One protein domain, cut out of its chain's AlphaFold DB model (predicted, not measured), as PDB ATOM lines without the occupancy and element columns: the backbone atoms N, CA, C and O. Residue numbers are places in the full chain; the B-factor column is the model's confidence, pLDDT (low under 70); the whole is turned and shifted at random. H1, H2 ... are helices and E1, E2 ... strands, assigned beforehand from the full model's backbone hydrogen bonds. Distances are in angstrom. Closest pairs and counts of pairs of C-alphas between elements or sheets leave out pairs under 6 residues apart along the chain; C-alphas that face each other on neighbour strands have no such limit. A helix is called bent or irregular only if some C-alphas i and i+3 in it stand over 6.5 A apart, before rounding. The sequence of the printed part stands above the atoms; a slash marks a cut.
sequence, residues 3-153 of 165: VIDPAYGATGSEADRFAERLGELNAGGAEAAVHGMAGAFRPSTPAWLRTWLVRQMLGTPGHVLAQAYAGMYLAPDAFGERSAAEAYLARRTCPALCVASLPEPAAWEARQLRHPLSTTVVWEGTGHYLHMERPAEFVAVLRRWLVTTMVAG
ATOM      1  N   VAL A   3     -10.655  33.629  20.826       96.25
ATOM      2  CA  VAL A   3     -12.108  33.422  20.874       96.25
ATOM      3  C   VAL A   3     -12.629  33.926  22.216       96.25
ATOM      4  O   VAL A   3     -11.994  33.730  23.255       96.25
ATOM      5  N   ILE A   4     -13.749  34.637  22.185       97.44
ATOM      6  CA  ILE A   4     -14.315  35.313  23.353       97.44
ATOM      7  C   ILE A   4     -15.746  34.830  23.499       97.44
ATOM      8  O   ILE A   4     -16.525  35.021  22.571       97.44
ATOM      9  N   ASP A   5     -16.035  34.196  24.632       96.62
ATOM     10  CA  ASP A   5     -17.318  33.583  24.986       96.62
ATOM     11  C   ASP A   5     -18.026  32.964  23.769       96.62
ATOM     12  O   ASP A   5     -19.053  33.467  23.319       96.62
ATOM     13  N   PRO A   6     -17.409  31.949  23.138       95.06
ATOM     14  CA  PRO A   6     -17.808  31.510  21.811       95.06
ATOM     15  C   PRO A   6     -19.279  31.088  21.752       95.06
ATOM     16  O   PRO A   6     -19.759  30.335  22.593       95.06
ATOM     17  N   ALA A   7     -19.973  31.525  20.703       93.75
ATOM     18  CA  ALA A   7     -21.392  31.248  20.476       93.75
ATOM     19  C   ALA A   7     -21.638  29.921  19.723       93.75
ATOM     20  O   ALA A   7     -22.564  29.816  18.918       93.75
ATOM     21  N   TYR A   8     -20.782  28.924  19.948       96.31
ATOM     22  CA  TYR A   8     -20.854  27.578  19.375       96.31
ATOM     23  C   TYR A   8     -20.721  26.533  20.493       96.31
ATOM     24  O   TYR A   8     -20.297  26.856  21.601       96.31
ATOM     25  N   GLY A   9     -21.022  25.266  20.205       96.00
ATOM     26  CA  GLY A   9     -20.934  24.191  21.201       96.00
ATOM     27  C   GLY A   9     -22.241  23.915  21.948       96.00
ATOM     28  O   GLY A   9     -22.212  23.230  22.977       96.00
ATOM     29  N   ALA A  10     -23.360  24.433  21.432       95.69
ATOM     30  CA  ALA A  10     -24.695  24.253  21.995       95.69
ATOM     31  C   ALA A  10     -25.112  22.777  22.005       95.69
ATOM     32  O   ALA A  10     -24.764  22.016  21.097       95.69
ATOM     33  N   THR A  11     -25.900  22.379  23.005       93.81
ATOM     34  CA  THR A  11     -26.354  20.988  23.179       93.81
ATOM     35  C   THR A  11     -27.819  20.873  23.537       93.81
ATOM     36  O   THR A  11     -28.356  21.748  24.217       93.81
ATOM     37  N   GLY A  12     -28.417  19.730  23.184       92.00
ATOM     38  CA  GLY A  12     -29.748  19.327  23.635       92.00
ATOM     39  C   GLY A  12     -30.770  20.444  23.456       92.00
ATOM     40  O   GLY A  12     -30.878  21.022  22.376       92.00
ATOM     41  N   SER A  13     -31.425  20.816  24.556       89.19
ATOM     42  CA  SER A  13     -32.489  21.821  24.571       89.19
ATOM     43  C   SER A  13     -32.076  23.213  24.085       89.19
ATOM     44  O   SER A  13     -32.946  24.010  23.747       89.19
ATOM     45  N   GLU A  14     -30.784  23.548  24.043       90.81
ATOM     46  CA  GLU A  14     -30.340  24.796  23.422       90.81
ATOM     47  C   GLU A  14     -30.373  24.714  21.893       90.81
ATOM     48  O   GLU A  14     -30.895  25.623  21.246       90.81
ATOM     49  N   ALA A  15     -29.843  23.625  21.329       94.88
ATOM     50  CA  ALA A  15     -29.800  23.403  19.887       94.88
ATOM     51  C   ALA A  15     -31.208  23.181  19.310       94.88
ATOM     52  O   ALA A  15     -31.538  23.722  18.254       94.88
ATOM     53  N   ASP A  16     -32.079  22.490  20.053       95.69
ATOM     54  CA  ASP A  16     -33.478  22.249  19.668       95.69
ATOM     55  C   ASP A  16     -34.268  23.554  19.452       95.69
ATOM     56  O   ASP A  16     -35.241  23.594  18.699       95.69
ATOM     57  N   ARG A  17     -33.833  24.654  20.084       96.06
ATOM     58  CA  ARG A  17     -34.489  25.966  19.999       96.06
ATOM     59  C   ARG A  17     -33.998  26.844  18.854       96.06
ATOM     60  O   ARG A  17     -34.518  27.945  18.684       96.06
ATOM     61  N   PHE A  18     -33.025  26.413  18.053       97.50
ATOM     62  CA  PHE A  18     -32.483  27.249  16.976       97.50
ATOM     63  C   PHE A  18     -33.546  27.656  15.951       97.50
ATOM     64  O   PHE A  18     -33.651  28.833  15.607       97.50
ATOM     65  N   ALA A  19     -34.376  26.714  15.498       98.00
ATOM     66  CA  ALA A  19     -35.437  27.011  14.535       98.00
ATOM     67  C   ALA A  19     -36.508  27.950  15.119       98.00
ATOM     68  O   ALA A  19     -36.945  28.879  14.441       98.00
ATOM     69  N   GLU A  20     -36.881  27.744  16.386       98.00
ATOM     70  CA  GLU A  20     -37.808  28.618  17.117       98.00
ATOM     71  C   GLU A  20     -37.259  30.048  17.204       98.00
ATOM     72  O   GLU A  20     -37.918  30.987  16.762       98.00
ATOM     73  N   ARG A  21     -36.014  30.210  17.674       97.31
ATOM     74  CA  ARG A  21     -35.337  31.514  17.783       97.31
ATOM     75  C   ARG A  21     -35.213  32.216  16.434       97.31
ATOM     76  O   ARG A  21     -35.412  33.425  16.350       97.31
ATOM     77  N   LEU A  22     -34.923  31.482  15.357       98.50
ATOM     78  CA  LEU A  22     -34.930  32.063  14.013       98.50
ATOM     79  C   LEU A  22     -36.337  32.547  13.619       98.50
ATOM     80  O   LEU A  22     -36.470  33.613  13.020       98.50
ATOM     81  N   GLY A  23     -37.387  31.797  13.961       98.56
ATOM     82  CA  GLY A  23     -38.778  32.217  13.775       98.56
ATOM     83  C   GLY A  23     -39.104  33.516  14.519       98.56
ATOM     84  O   GLY A  23     -39.661  34.440  13.924       98.56
ATOM     85  N   GLU A  24     -38.683  33.626  15.780       98.31
ATOM     86  CA  GLU A  24     -38.822  34.841  16.597       98.31
ATOM     87  C   GLU A  24     -38.093  36.035  15.966       98.31
ATOM     88  O   GLU A  24     -38.667  37.117  15.858       98.31
ATOM     89  N   LEU A  25     -36.859  35.842  15.486       98.50
ATOM     90  CA  LEU A  25     -36.086  36.885  14.805       98.50
ATOM     91  C   LEU A  25     -36.736  37.326  13.489       98.50
ATOM     92  O   LEU A  25     -36.774  38.518  13.195       98.50
ATOM     93  N   ASN A  26     -37.278  36.392  12.707       98.50
ATOM     94  CA  ASN A  26     -37.985  36.721  11.470       98.50
ATOM     95  C   ASN A  26     -39.274  37.514  11.730       98.50
ATOM     96  O   ASN A  26     -39.608  38.401  10.947       98.50
ATOM     97  N   ALA A  27     -39.988  37.213  12.818       98.31
ATOM     98  CA  ALA A  27     -41.245  37.873  13.160       98.31
ATOM     99  C   ALA A  27     -41.048  39.220  13.878       98.31
ATOM    100  O   ALA A  27     -41.730  40.194  13.567       98.31
ATOM    101  N   GLY A  28     -40.133  39.279  14.850       97.75
ATOM    102  CA  GLY A  28     -39.934  40.430  15.739       97.75
ATOM    103  C   GLY A  28     -38.685  41.264  15.446       97.75
ATOM    104  O   GLY A  28     -38.479  42.297  16.084       97.75
ATOM    105  N   GLY A  29     -37.844  40.846  14.498       98.19
ATOM    106  CA  GLY A  29     -36.667  41.590  14.058       98.19
ATOM    107  C   GLY A  29     -35.718  41.951  15.203       98.19
ATOM    108  O   GLY A  29     -35.364  41.120  16.040       98.19
ATOM    109  N   ALA A  30     -35.296  43.215  15.237       98.06
ATOM    110  CA  ALA A  30     -34.326  43.696  16.215       98.06
ATOM    111  C   ALA A  30     -34.849  43.684  17.665       98.06
ATOM    112  O   ALA A  30     -34.068  43.460  18.586       98.06
ATOM    113  N   GLU A  31     -36.158  43.852  17.881       98.25
ATOM    114  CA  GLU A  31     -36.760  43.771  19.220       98.25
ATOM    115  C   GLU A  31     -36.696  42.339  19.774       98.25
ATOM    116  O   GLU A  31     -36.319  42.128  20.929       98.25
ATOM    117  N   ALA A  32     -36.968  41.334  18.932       98.19
ATOM    118  CA  ALA A  32     -36.782  39.930  19.307       98.19
ATOM    119  C   ALA A  32     -35.311  39.625  19.634       98.19
ATOM    120  O   ALA A  32     -35.017  38.940  20.615       98.19
ATOM    121  N   ALA A  33     -34.372  40.190  18.872       97.69
ATOM    122  CA  ALA A  33     -32.947  40.036  19.153       97.69
ATOM    123  C   ALA A  33     -32.546  40.660  20.502       97.69
ATOM    124  O   ALA A  33     -31.825  40.031  21.276       97.69
ATOM    125  N   VAL A  34     -33.053  41.855  20.830       98.06
ATOM    126  CA  VAL A  34     -32.843  42.486  22.147       98.06
ATOM    127  C   VAL A  34     -33.393  41.620  23.273       98.06
ATOM    128  O   VAL A  34     -32.728  41.466  24.300       98.06
ATOM    129  N   HIS A  35     -34.570  41.020  23.091       96.56
ATOM    130  CA  HIS A  35     -35.120  40.084  24.067       96.56
ATOM    131  C   HIS A  35     -34.191  38.875  24.273       96.56
ATOM    132  O   HIS A  35     -33.871  38.524  25.411       96.56
ATOM    133  N   GLY A  36     -33.670  38.304  23.183       94.06
ATOM    134  CA  GLY A  36     -32.712  37.194  23.217       94.06
ATOM    135  C   GLY A  36     -31.397  37.517  23.940       94.06
ATOM    136  O   GLY A  36     -30.792  36.630  24.542       94.06
ATOM    137  N   MET A  37     -30.976  38.785  23.971       94.38
ATOM    138  CA  MET A  37     -29.773  39.220  24.694       94.38
ATOM    139  C   MET A  37     -29.928  39.222  26.219       94.38
ATOM    140  O   MET A  37     -28.933  39.412  26.918       94.38
ATOM    141  N   ALA A  38     -31.128  39.040  26.781       90.06
ATOM    142  CA  ALA A  38     -31.343  39.173  28.224       90.06
ATOM    143  C   ALA A  38     -30.392  38.290  29.059       90.06
ATOM    144  O   ALA A  38     -29.867  38.747  30.077       90.06
ATOM    145  N   GLY A  39     -30.117  37.064  28.596       89.94
ATOM    146  CA  GLY A  39     -29.192  36.126  29.244       89.94
ATOM    147  C   GLY A  39     -27.706  36.478  29.097       89.94
ATOM    148  O   GLY A  39     -26.883  35.970  29.855       89.94
ATOM    149  N   ALA A  40     -27.358  37.371  28.167       93.50
ATOM    150  CA  ALA A  40     -25.984  37.793  27.903       93.50
ATOM    151  C   ALA A  40     -25.454  38.796  28.944       93.50
ATOM    152  O   ALA A  40     -24.250  39.047  29.006       93.50
ATOM    153  N   PHE A  41     -26.333  39.374  29.767       95.38
ATOM    154  CA  PHE A  41     -25.978  40.370  30.770       95.38
ATOM    155  C   PHE A  41     -26.047  39.814  32.193       95.38
ATOM    156  O   PHE A  41     -26.910  39.006  32.534       95.38
ATOM    157  N   ARG A  42     -25.193  40.334  33.074       93.88
ATOM    158  CA  ARG A  42     -25.238  40.091  34.521       93.88
ATOM    159  C   ARG A  42     -25.647  41.360  35.274       93.88
ATOM    160  O   ARG A  42     -25.633  42.449  34.694       93.88
ATOM    161  N   PRO A  43     -25.995  41.257  36.570       92.19
ATOM    162  CA  PRO A  43     -26.173  42.436  37.420       92.19
ATOM    163  C   PRO A  43     -24.924  43.329  37.480       92.19
ATOM    164  O   PRO A  43     -25.041  44.536  37.652       92.19
ATOM    165  N   SER A  44     -23.739  42.738  37.303       89.62
ATOM    166  CA  SER A  44     -22.446  43.424  37.236       89.62
ATOM    167  C   SER A  44     -22.175  44.125  35.900       89.62
ATOM    168  O   SER A  44     -21.273  44.960  35.846       89.62
ATOM    169  N   THR A  45     -22.925  43.829  34.829       94.56
ATOM    170  CA  THR A  45     -22.720  44.483  33.531       94.56
ATOM    171  C   THR A  45     -22.993  45.989  33.670       94.56
ATOM    172  O   THR A  45     -24.109  46.367  34.045       94.56
ATOM    173  N   PRO A  46     -22.036  46.871  33.318       95.06
ATOM    174  CA  PRO A  46     -22.233  48.313  33.408       95.06
ATOM    175  C   PRO A  46     -23.468  48.783  32.631       95.06
ATOM    176  O   PRO A  46     -23.673  48.405  31.476       95.06
ATOM    177  N   ALA A  47     -24.275  49.654  33.242       96.06
ATOM    178  CA  ALA A  47     -25.527  50.120  32.641       96.06
ATOM    179  C   ALA A  47     -25.312  50.775  31.266       96.06
ATOM    180  O   ALA A  47     -26.046  50.483  30.324       96.06
ATOM    181  N   TRP A  48     -24.260  51.591  31.126       97.06
ATOM    182  CA  TRP A  48     -23.916  52.231  29.853       97.06
ATOM    183  C   TRP A  48     -23.619  51.205  28.751       97.06
ATOM    184  O   TRP A  48     -24.019  51.410  27.606       97.06
ATOM    185  N   LEU A  49     -22.962  50.091  29.095       97.38
ATOM    186  CA  LEU A  49     -22.593  49.040  28.151       97.38
ATOM    187  C   LEU A  49     -23.838  48.290  27.683       97.38
ATOM    188  O   LEU A  49     -24.032  48.111  26.483       97.38
ATOM    189  N   ARG A  50     -24.726  47.932  28.618       97.12
ATOM    190  CA  ARG A  50     -26.035  47.348  28.297       97.12
ATOM    191  C   ARG A  50     -26.825  48.264  27.362       97.12
ATOM    192  O   ARG A  50     -27.307  47.807  26.331       97.12
ATOM    193  N   THR A  51     -26.931  49.556  27.682       97.81
ATOM    194  CA  THR A  51     -27.624  50.536  26.833       97.81
ATOM    195  C   THR A  51     -26.998  50.629  25.445       97.81
ATOM    196  O   THR A  51     -27.721  50.669  24.451       97.81
ATOM    197  N   TRP A  52     -25.668  50.664  25.357       98.19
ATOM    198  CA  TRP A  52     -24.962  50.740  24.082       98.19
ATOM    199  C   TRP A  52     -25.216  49.499  23.217       98.19
ATOM    200  O   TRP A  52     -25.631  49.650  22.071       98.19
ATOM    201  N   LEU A  53     -25.075  48.293  23.774       97.88
ATOM    202  CA  LEU A  53     -25.307  47.031  23.061       97.88
ATOM    203  C   LEU A  53     -26.756  46.886  22.585       97.88
ATOM    204  O   LEU A  53     -26.986  46.509  21.440       97.88
ATOM    205  N   VAL A  54     -27.731  47.250  23.423       98.12
ATOM    206  CA  VAL A  54     -29.149  47.251  23.028       98.12
ATOM    207  C   VAL A  54     -29.388  48.213  21.865       98.12
ATOM    208  O   VAL A  54     -30.055  47.852  20.903       98.12
ATOM    209  N   ARG A  55     -28.797  49.415  21.888       98.44
ATOM    210  CA  ARG A  55     -28.905  50.361  20.764       98.44
ATOM    211  C   ARG A  55     -28.263  49.829  19.484       98.44
ATOM    212  O   ARG A  55     -28.816  50.058  18.415       98.44
ATOM    213  N   GLN A  56     -27.122  49.140  19.574       98.12
ATOM    214  CA  GLN A  56     -26.503  48.501  18.406       98.12
ATOM    215  C   GLN A  56     -27.421  47.424  17.814       98.12
ATOM    216  O   GLN A  56     -27.618  47.388  16.601       98.12
ATOM    217  N   MET A  57     -28.036  46.602  18.668       97.81
ATOM    218  CA  MET A  57     -28.969  45.567  18.227       97.81
ATOM    219  C   MET A  57     -30.206  46.177  17.552       97.81
ATOM    220  O   MET A  57     -30.511  45.819  16.419       97.81
ATOM    221  N   LEU A  58     -30.848  47.166  18.187       98.50
ATOM    222  CA  LEU A  58     -32.003  47.892  17.631       98.50
ATOM    223  C   LEU A  58     -31.686  48.630  16.325       98.50
ATOM    224  O   LEU A  58     -32.553  48.768  15.468       98.50
ATOM    225  N   GLY A  59     -30.452  49.110  16.169       98.31
ATOM    226  CA  GLY A  59     -29.991  49.761  14.944       98.31
ATOM    227  C   GLY A  59     -29.677  48.796  13.798       98.31
ATOM    228  O   GLY A  59     -29.466  49.251  12.674       98.31
ATOM    229  N   THR A  60     -29.635  47.485  14.049       98.56
ATOM    230  CA  THR A  60     -29.335  46.480  13.024       98.56
ATOM    231  C   THR A  60     -30.632  46.011  12.354       98.56
ATOM    232  O   THR A  60     -31.569  45.623  13.053       98.56
ATOM    233  N   PRO A  61     -30.728  45.998  11.009       98.50
ATOM    234  CA  PRO A  61     -31.928  45.517  10.331       98.50
ATOM    235  C   PRO A  61     -32.271  44.075  10.728       98.50
ATOM    236  O   PRO A  61     -31.422  43.188  10.667       98.50
ATOM    237  N   GLY A  62     -33.537  43.824  11.075       98.12
ATOM    238  CA  GLY A  62     -33.982  42.516  11.579       98.12
ATOM    239  C   GLY A  62     -33.652  41.342  10.652       98.12
ATOM    240  O   GLY A  62     -33.203  40.299  11.118       98.12
ATOM    241  N   HIS A  63     -33.778  41.524   9.333       98.25
ATOM    242  CA  HIS A  63     -33.424  40.478   8.368       98.25
ATOM    243  C   HIS A  63     -31.926  40.130   8.386       98.25
ATOM    244  O   HIS A  63     -31.579  38.974   8.175       98.25
ATOM    245  N   VAL A  64     -31.040  41.094   8.673       98.62
ATOM    246  CA  VAL A  64     -29.594  40.844   8.808       98.62
ATOM    247  C   VAL A  64     -29.326  40.013  10.058       98.62
ATOM    248  O   VAL A  64     -28.554  39.060  10.001       98.62
ATOM    249  N   LEU A  65     -30.000  40.321  11.170       98.50
ATOM    250  CA  LEU A  65     -29.898  39.548  12.412       98.50
ATOM    251  C   LEU A  65     -30.377  38.106  12.215       98.50
ATOM    252  O   LEU A  65     -29.683  37.169  12.602       98.50
ATOM    253  N   ALA A  66     -31.526  37.924  11.559       98.62
ATOM    254  CA  ALA A  66     -32.060  36.605  11.241       98.62
ATOM    255  C   ALA A  66     -31.130  35.813  10.307       98.62
ATOM    256  O   ALA A  66     -30.868  34.639  10.555       98.62
ATOM    257  N   GLN A  67     -30.576  36.448   9.269       98.50
ATOM    258  CA  GLN A  67     -29.628  35.807   8.351       98.50
ATOM    259  C   GLN A  67     -28.319  35.418   9.042       98.50
ATOM    260  O   GLN A  67     -27.837  34.305   8.840       98.50
ATOM    261  N   ALA A  68     -27.764  36.294   9.883       97.88
ATOM    262  CA  ALA A  68     -26.568  35.991  10.664       97.88
ATOM    263  C   ALA A  68     -26.813  34.801  11.601       97.88
ATOM    264  O   ALA A  68     -26.026  33.855  11.620       97.88
ATOM    265  N   TYR A  69     -27.943  34.806  12.314       98.31
ATOM    266  CA  TYR A  69     -28.341  33.706  13.187       98.31
ATOM    267  C   TYR A  69     -28.511  32.390  12.414       98.31
ATOM    268  O   TYR A  69     -27.960  31.361  12.802       98.31
ATOM    269  N   ALA A  70     -29.222  32.418  11.285       98.31
ATOM    270  CA  ALA A  70     -29.399  31.249  10.429       98.31
ATOM    271  C   ALA A  70     -28.053  30.700   9.933       98.31
ATOM    272  O   ALA A  70     -27.837  29.492   9.983       98.31
ATOM    273  N   GLY A  71     -27.126  31.570   9.524       97.81
ATOM    274  CA  GLY A  71     -25.778  31.174   9.108       97.81
ATOM    275  C   GLY A  71     -24.970  30.501  10.220       97.81
ATOM    276  O   GLY A  71     -24.232  29.556   9.964       97.81
ATOM    277  N   MET A  72     -25.132  30.944  11.467       96.75
ATOM    278  CA  MET A  72     -24.425  30.364  12.613       96.75
ATOM    279  C   MET A  72     -24.967  28.994  13.034       96.75
ATOM    280  O   MET A  72     -24.190  28.153  13.492       96.75
ATOM    281  N   TYR A  73     -26.280  28.774  12.905       98.12
ATOM    282  CA  TYR A  73     -26.962  27.673  13.596       98.12
ATOM    283  C   TYR A  73     -27.758  26.711  12.711       98.12
ATOM    284  O   TYR A  73     -28.041  25.602  13.153       98.12
ATOM    285  N   LEU A  74     -28.160  27.115  11.502       97.56
ATOM    286  CA  LEU A  74     -29.144  26.377  10.693       97.56
ATOM    287  C   LEU A  74     -28.742  26.178   9.227       97.56
ATOM    288  O   LEU A  74     -29.335  25.340   8.548       97.56
ATOM    289  N   ALA A  75     -27.769  26.932   8.715       97.12
ATOM    290  CA  ALA A  75     -27.216  26.693   7.387       97.12
ATOM    291  C   ALA A  75     -26.600  25.279   7.293       97.12
ATOM    292  O   ALA A  75     -26.153  24.741   8.306       97.12
ATOM    293  N   PRO A  76     -26.530  24.662   6.098       95.69
ATOM    294  CA  PRO A  76     -25.962  23.319   5.943       95.69
ATOM    295  C   PRO A  76     -24.519  23.165   6.452       95.69
ATOM    296  O   PRO A  76     -24.112  22.068   6.818       95.69
ATOM    297  N   ASP A  77     -23.750  24.254   6.460       95.25
ATOM    298  CA  ASP A  77     -22.374  24.343   6.954       95.25
ATOM    299  C   ASP A  77     -22.253  25.076   8.304       95.25
ATOM    300  O   ASP A  77     -21.141  25.364   8.760       95.25
ATOM    301  N   ALA A  78     -23.382  25.356   8.963       97.12
ATOM    302  CA  ALA A  78     -23.414  25.916  10.306       97.12
ATOM    303  C   ALA A  78     -22.722  24.981  11.306       97.12
ATOM    304  O   ALA A  78     -22.836  23.758  11.241       97.12
ATOM    305  N   PHE A  79     -22.024  25.572  12.275       97.19
ATOM    306  CA  PHE A  79     -21.256  24.833  13.281       97.19
ATOM    307  C   PHE A  79     -21.558  25.287  14.714       97.19
ATOM    308  O   PHE A  79     -20.747  25.098  15.614       97.19
ATOM    309  N   GLY A  80     -22.719  25.906  14.946       96.94
ATOM    310  CA  GLY A  80     -23.135  26.327  16.285       96.94
ATOM    311  C   GLY A  80     -23.502  25.169  17.224       96.94
ATOM    312  O   GLY A  80     -23.298  25.280  18.434       96.94
ATOM    313  N   GLU A  81     -23.999  24.049  16.690       97.19
ATOM    314  CA  GLU A  81     -24.248  22.813  17.451       97.19
ATOM    315  C   GLU A  81     -22.928  22.092  17.775       97.19
ATOM    316  O   GLU A  81     -21.963  22.168  17.012       97.19
ATOM    317  N   ARG A  82     -22.862  21.414  18.927       96.31
ATOM    318  CA  ARG A  82     -21.634  20.819  19.466       96.31
ATOM    319  C   ARG A  82     -20.933  19.841  18.525       96.31
ATOM    320  O   ARG A  82     -19.730  19.997  18.336       96.31
ATOM    321  N   SER A  83     -21.618  18.867  17.933       95.50
ATOM    322  CA  SER A  83     -20.967  17.892  17.046       95.50
ATOM    323  C   SER A  83     -20.366  18.553  15.797       95.50
ATOM    324  O   SER A  83     -19.228  18.259  15.413       95.50
ATOM    325  N   ALA A  84     -21.077  19.522  15.213       97.00
ATOM    326  CA  ALA A  84     -20.585  20.307  14.085       97.00
ATOM    327  C   ALA A  84     -19.418  21.228  14.490       97.00
ATOM    328  O   ALA A  84     -18.421  21.323  13.767       97.00
ATOM    329  N   ALA A  85     -19.491  21.848  15.672       97.50
ATOM    330  CA  ALA A  85     -18.410  22.647  16.242       97.50
ATOM    331  C   ALA A  85     -17.142  21.809  16.450       97.50
ATOM    332  O   ALA A  85     -16.056  22.245  16.080       97.50
ATOM    333  N   GLU A  86     -17.251  20.597  16.994       97.50
ATOM    334  CA  GLU A  86     -16.112  19.696  17.217       97.50
ATOM    335  C   GLU A  86     -15.436  19.302  15.899       97.50
ATOM    336  O   GLU A  86     -14.210  19.399  15.776       97.50
ATOM    337  N   ALA A  87     -16.224  18.949  14.878       96.62
ATOM    338  CA  ALA A  87     -15.712  18.673  13.538       96.62
ATOM    339  C   ALA A  87     -15.011  19.900  12.927       96.62
ATOM    340  O   ALA A  87     -13.929  19.784  12.344       96.62
ATOM    341  N   TYR A  88     -15.591  21.093  13.097       95.81
ATOM    342  CA  TYR A  88     -15.004  22.345  12.628       95.81
ATOM    343  C   TYR A  88     -13.681  22.657  13.346       95.81
ATOM    344  O   TYR A  88     -12.665  22.915  12.693       95.81
ATOM    345  N   LEU A  89     -13.677  22.604  14.680       96.00
ATOM    346  CA  LEU A  89     -12.549  22.951  15.546       96.00
ATOM    347  C   LEU A  89     -11.397  21.949  15.447       96.00
ATOM    348  O   LEU A  89     -10.248  22.341  15.644       96.00
ATOM    349  N   ALA A  90     -11.651  20.694  15.065       95.75
ATOM    350  CA  ALA A  90     -10.597  19.714  14.796       95.75
ATOM    351  C   ALA A  90      -9.622  20.168  13.690       95.75
ATOM    352  O   ALA A  90      -8.477  19.720  13.661       95.75
ATOM    353  N   ARG A  91     -10.048  21.089  12.814       94.25
ATOM    354  CA  ARG A  91      -9.232  21.669  11.735       94.25
ATOM    355  C   ARG A  91      -8.349  22.835  12.192       94.25
ATOM    356  O   ARG A  91      -7.562  23.355  11.405       94.25
ATOM    357  N   ARG A  92      -8.475  23.285  13.445       93.81
ATOM    358  CA  ARG A  92      -7.706  24.407  13.996       93.81
ATOM    359  C   ARG A  92      -6.246  24.009  14.218       93.81
ATOM    360  O   ARG A  92      -5.937  23.234  15.117       93.81
ATOM    361  N   THR A  93      -5.344  24.608  13.444       91.00
ATOM    362  CA  THR A  93      -3.895  24.336  13.500       91.00
ATOM    363  C   THR A  93      -3.081  25.395  14.247       91.00
ATOM    364  O   THR A  93      -1.914  25.163  14.554       91.00
ATOM    365  N   CYS A  94      -3.666  26.555  14.560       92.38
ATOM    366  CA  CYS A  94      -2.959  27.651  15.226       92.38
ATOM    367  C   CYS A  94      -3.203  27.683  16.750       92.38
ATOM    368  O   CYS A  94      -4.242  27.203  17.213       92.38
ATOM    369  N   PRO A  95      -2.295  28.301  17.534       95.69
ATOM    370  CA  PRO A  95      -2.541  28.591  18.944       95.69
ATOM    371  C   PRO A  95      -3.834  29.387  19.145       95.69
ATOM    372  O   PRO A  95      -4.078  30.383  18.444       95.69
ATOM    373  N   ALA A  96      -4.627  29.000  20.141       96.69
ATOM    374  CA  ALA A  96      -5.860  29.692  20.497       96.69
ATOM    375  C   ALA A  96      -5.911  30.091  21.975       96.69
ATOM    376  O   ALA A  96      -5.606  29.292  22.855       96.69
ATOM    377  N   LEU A  97      -6.339  31.324  22.231       97.69
ATOM    378  CA  LEU A  97      -6.772  31.784  23.546       97.69
ATOM    379  C   LEU A  97      -8.301  31.809  23.567       97.69
ATOM    380  O   LEU A  97      -8.894  32.534  22.769       97.69
ATOM    381  N   CYS A  98      -8.924  31.057  24.473       97.88
ATOM    382  CA  CYS A  98     -10.341  31.197  24.796       97.88
ATOM    383  C   CYS A  98     -10.511  31.956  26.113       97.88
ATOM    384  O   CYS A  98      -9.884  31.611  27.114       97.88
ATOM    385  N   VAL A  99     -11.374  32.968  26.118       98.00
ATOM    386  CA  VAL A  99     -11.817  33.658  27.333       98.00
ATOM    387  C   VAL A  99     -13.321  33.451  27.453       98.00
ATOM    388  O   VAL A  99     -14.060  33.927  26.597       98.00
ATOM    389  N   ALA A 100     -13.767  32.732  28.478       97.25
ATOM    390  CA  ALA A 100     -15.161  32.324  28.639       97.25
ATOM    391  C   ALA A 100     -15.746  32.825  29.962       97.25
ATOM    392  O   ALA A 100     -15.050  32.913  30.975       97.25
ATOM    393  N   SER A 101     -17.039  33.134  29.957       95.62
ATOM    394  CA  SER A 101     -17.773  33.623  31.129       95.62
ATOM    395  C   SER A 101     -18.221  32.502  32.075       95.62
ATOM    396  O   SER A 101     -18.496  32.750  33.250       95.62
ATOM    397  N   LEU A 102     -18.291  31.262  31.574       94.44
ATOM    398  CA  LEU A 102     -18.829  30.106  32.292       94.44
ATOM    399  C   LEU A 102     -17.835  28.929  32.344       94.44
ATOM    400  O   LEU A 102     -17.204  28.625  31.328       94.44
ATOM    401  N   PRO A 103     -17.740  28.208  33.482       95.06
ATOM    402  CA  PRO A 103     -16.819  27.078  33.623       95.06
ATOM    403  C   PRO A 103     -17.095  25.889  32.692       95.06
ATOM    404  O   PRO A 103     -16.150  25.294  32.180       95.06
ATOM    405  N   GLU A 104     -18.362  25.517  32.466       94.12
ATOM    406  CA  GLU A 104     -18.688  24.332  31.651       94.12
ATOM    407  C   GLU A 104     -18.324  24.519  30.166       94.12
ATOM    408  O   GLU A 104     -17.551  23.694  29.662       94.12
ATOM    409  N   PRO A 105     -18.721  25.621  29.491       92.75
ATOM    410  CA  PRO A 105     -18.297  25.880  28.116       92.75
ATOM    411  C   PRO A 105     -16.777  26.010  27.992       92.75
ATOM    412  O   PRO A 105     -16.183  25.516  27.034       92.75
ATOM    413  N   ALA A 106     -16.118  26.608  28.991       96.31
ATOM    414  CA  ALA A 106     -14.665  26.717  29.029       96.31
ATOM    415  C   ALA A 106     -13.971  25.350  29.108       96.31
ATOM    416  O   ALA A 106     -13.001  25.095  28.390       96.31
ATOM    417  N   ALA A 107     -14.469  24.457  29.966       96.62
ATOM    418  CA  ALA A 107     -13.941  23.107  30.103       96.62
ATOM    419  C   ALA A 107     -14.157  22.287  28.825       96.62
ATOM    420  O   ALA A 107     -13.293  21.486  28.462       96.62
ATOM    421  N   TRP A 108     -15.284  22.478  28.134       96.44
ATOM    422  CA  TRP A 108     -15.510  21.872  26.824       96.44
ATOM    423  C   TRP A 108     -14.552  22.423  25.764       96.44
ATOM    424  O   TRP A 108     -13.860  21.623  25.136       96.44
ATOM    425  N   GLU A 109     -14.421  23.744  25.621       96.31
ATOM    426  CA  GLU A 109     -13.496  24.366  24.660       96.31
ATOM    427  C   GLU A 109     -12.050  23.915  24.900       96.31
ATOM    428  O   GLU A 109     -11.336  23.610  23.947       96.31
ATOM    429  N   ALA A 110     -11.623  23.802  26.163       96.12
ATOM    430  CA  ALA A 110     -10.283  23.335  26.514       96.12
ATOM    431  C   ALA A 110      -9.979  21.929  25.964       96.12
ATOM    432  O   ALA A 110      -8.852  21.672  25.545       96.12
ATOM    433  N   ARG A 111     -10.981  21.037  25.888       95.94
ATOM    434  CA  ARG A 111     -10.835  19.701  25.275       95.94
ATOM    435  C   ARG A 111     -10.682  19.753  23.752       95.94
ATOM    436  O   ARG A 111     -10.176  18.802  23.167       95.94
ATOM    437  N   GLN A 112     -11.069  20.861  23.118       95.19
ATOM    438  CA  GLN A 112     -10.930  21.085  21.676       95.19
ATOM    439  C   GLN A 112      -9.594  21.747  21.298       95.19
ATOM    440  O   GLN A 112      -9.303  21.954  20.114       95.19
ATOM    441  N   LEU A 113      -8.771  22.143  22.274       92.75
ATOM    442  CA  LEU A 113      -7.471  22.764  22.028       92.75
ATOM    443  C   LEU A 113      -6.405  21.684  21.798       92.75
ATOM    444  O   LEU A 113      -6.071  20.925  22.700       92.75
ATOM    445  N   ARG A 114      -5.840  21.635  20.588       91.44
ATOM    446  CA  ARG A 114      -4.792  20.660  20.222       91.44
ATOM    447  C   ARG A 114      -3.378  21.230  20.264       91.44
ATOM    448  O   ARG A 114      -2.415  20.492  20.437       91.44
ATOM    449  N   HIS A 115      -3.240  22.541  20.081       92.81
ATOM    450  CA  HIS A 115      -1.932  23.185  20.036       92.81
ATOM    451  C   HIS A 115      -1.427  23.466  21.465       92.81
ATOM    452  O   HIS A 115      -2.172  24.089  22.224       92.81
ATOM    453  N   PRO A 116      -0.175  23.120  21.827       91.88
ATOM    454  CA  PRO A 116       0.337  23.202  23.206       91.88
ATOM    455  C   PRO A 116       0.374  24.623  23.786       91.88
ATOM    456  O   PRO A 116       0.309  24.810  24.994       91.88
ATOM    457  N   LEU A 117       0.461  25.636  22.921       94.56
ATOM    458  CA  LEU A 117       0.393  27.052  23.314       94.56
ATOM    459  C   LEU A 117      -1.040  27.603  23.439       94.56
ATOM    460  O   LEU A 117      -1.229  28.805  23.641       94.56
ATOM    461  N   SER A 118      -2.055  26.762  23.256       96.12
ATOM    462  CA  SER A 118      -3.444  27.174  23.436       96.12
ATOM    463  C   SER A 118      -3.816  27.181  24.909       96.12
ATOM    464  O   SER A 118      -3.308  26.386  25.696       96.12
ATOM    465  N   THR A 119      -4.721  28.071  25.293       96.50
ATOM    466  CA  THR A 119      -5.167  28.175  26.677       96.50
ATOM    467  C   THR A 119      -6.613  28.644  26.754       96.50
ATOM    468  O   THR A 119      -7.072  29.398  25.894       96.50
ATOM    469  N   THR A 120      -7.309  28.220  27.804       97.62
ATOM    470  CA  THR A 120      -8.651  28.694  28.141       97.62
ATOM    471  C   THR A 120      -8.611  29.337  29.517       97.62
ATOM    472  O   THR A 120      -8.028  28.780  30.446       97.62
ATOM    473  N   VAL A 121      -9.251  30.494  29.660       96.81
ATOM    474  CA  VAL A 121      -9.434  31.183  30.941       96.81
ATOM    475  C   VAL A 121     -10.919  31.405  31.210       96.81
ATOM    476  O   VAL A 121     -11.692  31.679  30.290       96.81
ATOM    477  N   VAL A 122     -11.309  31.288  32.480       97.25
ATOM    478  CA  VAL A 122     -12.685  31.509  32.940       97.25
ATOM    479  C   VAL A 122     -12.748  32.804  33.725       97.25
ATOM    480  O   VAL A 122     -11.979  32.998  34.666       97.25
ATOM    481  N   TRP A 123     -13.670  33.680  33.349       95.00
ATOM    482  CA  TRP A 123     -13.945  34.936  34.031       95.00
ATOM    483  C   TRP A 123     -15.334  34.902  34.644       95.00
ATOM    484  O   TRP A 123     -16.319  35.347  34.062       95.00
ATOM    485  N   GLU A 124     -15.412  34.367  35.853       90.56
ATOM    486  CA  GLU A 124     -16.678  34.290  36.562       90.56
ATOM    487  C   GLU A 124     -17.208  35.689  36.923       90.56
ATOM    488  O   GLU A 124     -16.467  36.661  37.136       90.56
ATOM    489  N   GLY A 125     -18.535  35.794  36.986       90.50
ATOM    490  CA  GLY A 125     -19.223  37.035  37.333       90.50
ATOM    491  C   GLY A 125     -19.275  38.084  36.216       90.50
ATOM    492  O   GLY A 125     -19.682  39.215  36.496       90.50
ATOM    493  N   THR A 126     -18.885  37.750  34.981       94.12
ATOM    494  CA  THR A 126     -19.140  38.581  33.788       94.12
ATOM    495  C   THR A 126     -20.343  38.087  32.988       94.12
ATOM    496  O   THR A 126     -20.784  36.939  33.115       94.12
ATOM    497  N   GLY A 127     -20.884  38.966  32.149       94.75
ATOM    498  CA  GLY A 127     -21.751  38.580  31.039       94.75
ATOM    499  C   GLY A 127     -20.976  38.013  29.848       94.75
ATOM    500  O   GLY A 127     -19.765  37.793  29.909       94.75
ATOM    501  N   HIS A 128     -21.695  37.827  28.743       96.00
ATOM    502  CA  HIS A 128     -21.170  37.369  27.453       96.00
ATOM    503  C   HIS A 128     -20.155  38.362  26.860       96.00
ATOM    504  O   HIS A 128     -19.137  37.999  26.276       96.00
ATOM    505  N   TYR A 129     -20.380  39.657  27.092       96.50
ATOM    506  CA  TYR A 129     -19.531  40.751  26.609       96.50
ATOM    507  C   TYR A 129     -18.340  41.029  27.541       96.50
ATOM    508  O   TYR A 129     -17.944  42.175  27.747       96.50
ATOM    509  N   LEU A 130     -17.751  39.979  28.120       96.06
ATOM    510  CA  LEU A 130     -16.737  40.038  29.181       96.06
ATOM    511  C   LEU A 130     -15.520  40.920  28.852       96.06
ATOM    512  O   LEU A 130     -15.020  41.652  29.704       96.06
ATOM    513  N   HIS A 131     -15.089  40.922  27.591       97.00
ATOM    514  CA  HIS A 131     -13.982  41.745  27.099       97.00
ATOM    515  C   HIS A 131     -14.308  43.249  27.087       97.00
ATOM    516  O   HIS A 131     -13.403  44.076  27.164       97.00
ATOM    517  N   MET A 132     -15.592  43.607  27.021       97.25
ATOM    518  CA  MET A 132     -16.079  44.982  27.138       97.25
ATOM    519  C   MET A 132     -16.366  45.367  28.591       97.25
ATOM    520  O   MET A 132     -16.231  46.533  28.952       97.25
ATOM    521  N   GLU A 133     -16.752  44.399  29.428       96.69
ATOM    522  CA  GLU A 133     -16.967  44.609  30.864       96.69
ATOM    523  C   GLU A 133     -15.646  44.831  31.614       96.69
ATOM    524  O   GLU A 133     -15.582  45.678  32.506       96.69
ATOM    525  N   ARG A 134     -14.581  44.104  31.246       95.69
ATOM    526  CA  ARG A 134     -13.254  44.180  31.882       95.69
ATOM    527  C   ARG A 134     -12.131  44.381  30.848       95.69
ATOM    528  O   ARG A 134     -11.245  43.533  30.710       95.69
ATOM    529  N   PRO A 135     -12.110  45.512  30.118       96.75
ATOM    530  CA  PRO A 135     -11.201  45.701  28.985       96.75
ATOM    531  C   PRO A 135      -9.720  45.704  29.385       96.75
ATOM    532  O   PRO A 135      -8.886  45.148  28.673       96.75
ATOM    533  N   ALA A 136      -9.378  46.283  30.541       97.12
ATOM    534  CA  ALA A 136      -7.998  46.311  31.028       97.12
ATOM    535  C   ALA A 136      -7.473  44.904  31.356       97.12
ATOM    536  O   ALA A 136      -6.361  44.548  30.964       97.12
ATOM    537  N   GLU A 137      -8.296  44.089  32.021       96.62
ATOM    538  CA  GLU A 137      -7.979  42.690  32.314       96.62
ATOM    539  C   GLU A 137      -7.827  41.886  31.013       96.62
ATOM    540  O   GLU A 137      -6.904  41.082  30.878       96.62
ATOM    541  N   PHE A 138      -8.658  42.177  30.004       97.62
ATOM    542  CA  PHE A 138      -8.682  41.424  28.743       97.62
ATOM    543  C   PHE A 138      -7.401  41.672  27.965       97.62
ATOM    544  O   PHE A 138      -6.722  40.738  27.535       97.62
ATOM    545  N   VAL A 139      -7.020  42.946  27.863       98.00
ATOM    546  CA  VAL A 139      -5.767  43.365  27.238       98.00
ATOM    547  C   VAL A 139      -4.562  42.786  27.979       98.00
ATOM    548  O   VAL A 139      -3.604  42.371  27.327       98.00
ATOM    549  N   ALA A 140      -4.585  42.720  29.314       97.31
ATOM    550  CA  ALA A 140      -3.491  42.140  30.092       97.31
ATOM    551  C   ALA A 140      -3.314  40.635  29.814       97.31
ATOM    552  O   ALA A 140      -2.196  40.194  29.529       97.31
ATOM    553  N   VAL A 141      -4.406  39.861  29.824       97.06
ATOM    554  CA  VAL A 141      -4.390  38.422  29.501       97.06
ATOM    555  C   VAL A 141      -3.919  38.194  28.067       97.06
ATOM    556  O   VAL A 141      -3.013  37.390  27.836       97.06
ATOM    557  N   LEU A 142      -4.475  38.944  27.112       97.00
ATOM    558  CA  LEU A 142      -4.111  38.840  25.704       97.00
ATOM    559  C   LEU A 142      -2.623  39.132  25.481       97.00
ATOM    560  O   LEU A 142      -1.935  38.345  24.835       97.00
ATOM    561  N   ARG A 143      -2.100  40.227  26.045       96.94
ATOM    562  CA  ARG A 143      -0.678  40.589  25.924       96.94
ATOM    563  C   ARG A 143       0.229  39.510  26.495       96.94
ATOM    564  O   ARG A 143       1.206  39.142  25.850       96.94
ATOM    565  N   ARG A 144      -0.101  38.978  27.675       95.62
ATOM    566  CA  ARG A 144       0.678  37.903  28.299       95.62
ATOM    567  C   ARG A 144       0.715  36.661  27.412       95.62
ATOM    568  O   ARG A 144       1.786  36.102  27.200       95.62
ATOM    569  N   TRP A 145      -0.429  36.253  26.867       96.12
ATOM    570  CA  TRP A 145      -0.506  35.101  25.970       96.12
ATOM    571  C   TRP A 145       0.255  35.324  24.652       96.12
ATOM    572  O   TRP A 145       0.962  34.426  24.194       96.12
ATOM    573  N   LEU A 146       0.183  36.530  24.074       94.94
ATOM    574  CA  LEU A 146       0.939  36.895  22.870       94.94
ATOM    575  C   LEU A 146       2.453  36.818  23.091       94.94
ATOM    576  O   LEU A 146       3.159  36.254  22.264       94.94
ATOM    577  N   VAL A 147       2.961  37.312  24.223       93.12
ATOM    578  CA  VAL A 147       4.390  37.190  24.554       93.12
ATOM    579  C   VAL A 147       4.803  35.719  24.643       93.12
ATOM    580  O   VAL A 147       5.781  35.326  24.012       93.12
ATOM    581  N   THR A 148       4.038  34.883  25.352       88.69
ATOM    582  CA  THR A 148       4.327  33.442  25.461       88.69
ATOM    583  C   THR A 148       4.336  32.750  24.098       88.69
ATOM    584  O   THR A 148       5.218  31.942  23.818       88.69
ATOM    585  N   THR A 149       3.370  33.068  23.235       87.38
ATOM    586  CA  THR A 149       3.252  32.446  21.907       87.38
ATOM    587  C   THR A 149       4.320  32.916  20.925       87.38
ATOM    588  O   THR A 149       4.814  32.105  20.150       87.38
ATOM    589  N   MET A 150       4.712  34.191  20.968       84.00
ATOM    590  CA  MET A 150       5.764  34.734  20.102       84.00
ATOM    591  C   MET A 150       7.157  34.228  20.487       84.00
ATOM    592  O   MET A 150       7.959  33.933  19.606       84.00
ATOM    593  N   VAL A 151       7.446  34.109  21.787       78.75
ATOM    594  CA  VAL A 151       8.752  33.632  22.280       78.75
ATOM    595  C   VAL A 151       8.975  32.151  21.958       78.75
ATOM    596  O   VAL A 151      10.108  31.747  21.721       78.75
ATOM    597  N   ALA A 152       7.913  31.345  21.905       72.81
ATOM    598  CA  ALA A 152       8.011  29.914  21.622       72.81
ATOM    599  C   ALA A 152       8.393  29.575  20.161       72.81
ATOM    600  O   ALA A 152       8.809  28.447  19.904       72.81
ATOM    601  N   GLY A 153       8.283  30.522  19.217       61.12
ATOM    602  CA  GLY A 153       8.527  30.275  17.789       61.12
ATOM    603  C   GLY A 153       7.534  29.279  17.154       61.12
ATOM    604  O   GLY A 153       6.624  28.784  17.823       61.12
TER     605      GLY A 153
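AT A GLANCE: This is residues 3 to 153 of the 165 residues of an uncharacterized protein of Phytohabitans rumicis (UniProt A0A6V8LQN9). Two lobes stand side by side: in one, a small pair of parallel strands, E1 and E2, lies between H5 and H7; in the other, H1 folds back on itself at a sharp bend, with H2 and H3 packed on its arms. H4 on one side and H6 on the other lie between the lobes. The printed part has 151 residues with seven named helices and two named strands, in the order H1, H2, H3, H4, E1, H5, E2, H6, H7, and is mostly helix. It is compact, with a radius of gyration of the C-alphas of 16.6 A and spans of 50 by 37 by 24 A.

IN THESE COORDINATES: Find C-alpha 97 at (-6.772, 31.784, 23.546), where E1, residues 97 to 100, begins; E2 is residues 119 to 122. Between them is H5, residues 103 to 111, 12.6 A long. H6, residues 130 to 133, comes before H7, residues 135 to 151, which runs 24.3 A to C-alpha 151 at (8.752, 33.632, 22.280). H4 is residues 82 to 89. H1, residues 12 to 40, starts at C-alpha 12, (-29.748, 19.327, 23.635); by its hydrogen bonds it was assigned as one helix, but it is bent, with C-alphas 27 and 30 9.5 A apart. Its arms are H1a, residues 12 to 27, 24.2 A, and H1b, residues 30 to 40, 15.5 A. Both are irregular: C-alphas 16 and 19 are 7.3 A apart, and 36 and 39 are 7.1 A apart. H2, residues 47 to 58, and H3, residues 62 to 73, are each 16.5 A long.

HOW THE PARTS SIT: Start at E1 and E2, parallel at 17 degrees, where N 98 and O 119 are within hydrogen-bond range at 2.9 A. E1, H5 and E2 form a strand-helix-strand unit, two parallel strands with a helix between, its crossover right-handed. The closest C-alphas of H5 and E2, Ala 110 and Thr 120, are 5.8 A apart; those of E1 and H7, Leu 97 and Trp 145, 7.5 A. H4 and H5 are near each other, with 6 pairs of C-alphas within 10 A. H2 and H6 are close but not clearly touching, Leu 49 to Glu 133 at 7.7 A between C-alphas. H1a and H3 touch, C-alphas of Leu 25 and Ala 66 at 5.4 A, with a shallow tilt of 21 degrees, opposite ways. H1b and H2 form a helical hairpin; H2 touches with residues 54 to 58 alone. Every O i to N i+4 pair is within hydrogen-bond range in H2, H3, H4, H5 and H7, but 8 of 12 in H1a and 4 of 7 in H1b; H6 is too short for one.

THE WHOLE: The C-alphas farthest apart, Ala 27 and Val 151, are 51.0 A apart. The printed part has no cut, and no link is long. Mean pLDDT of the printed part is 95.4; look for low confidence, under 70, at residue 153.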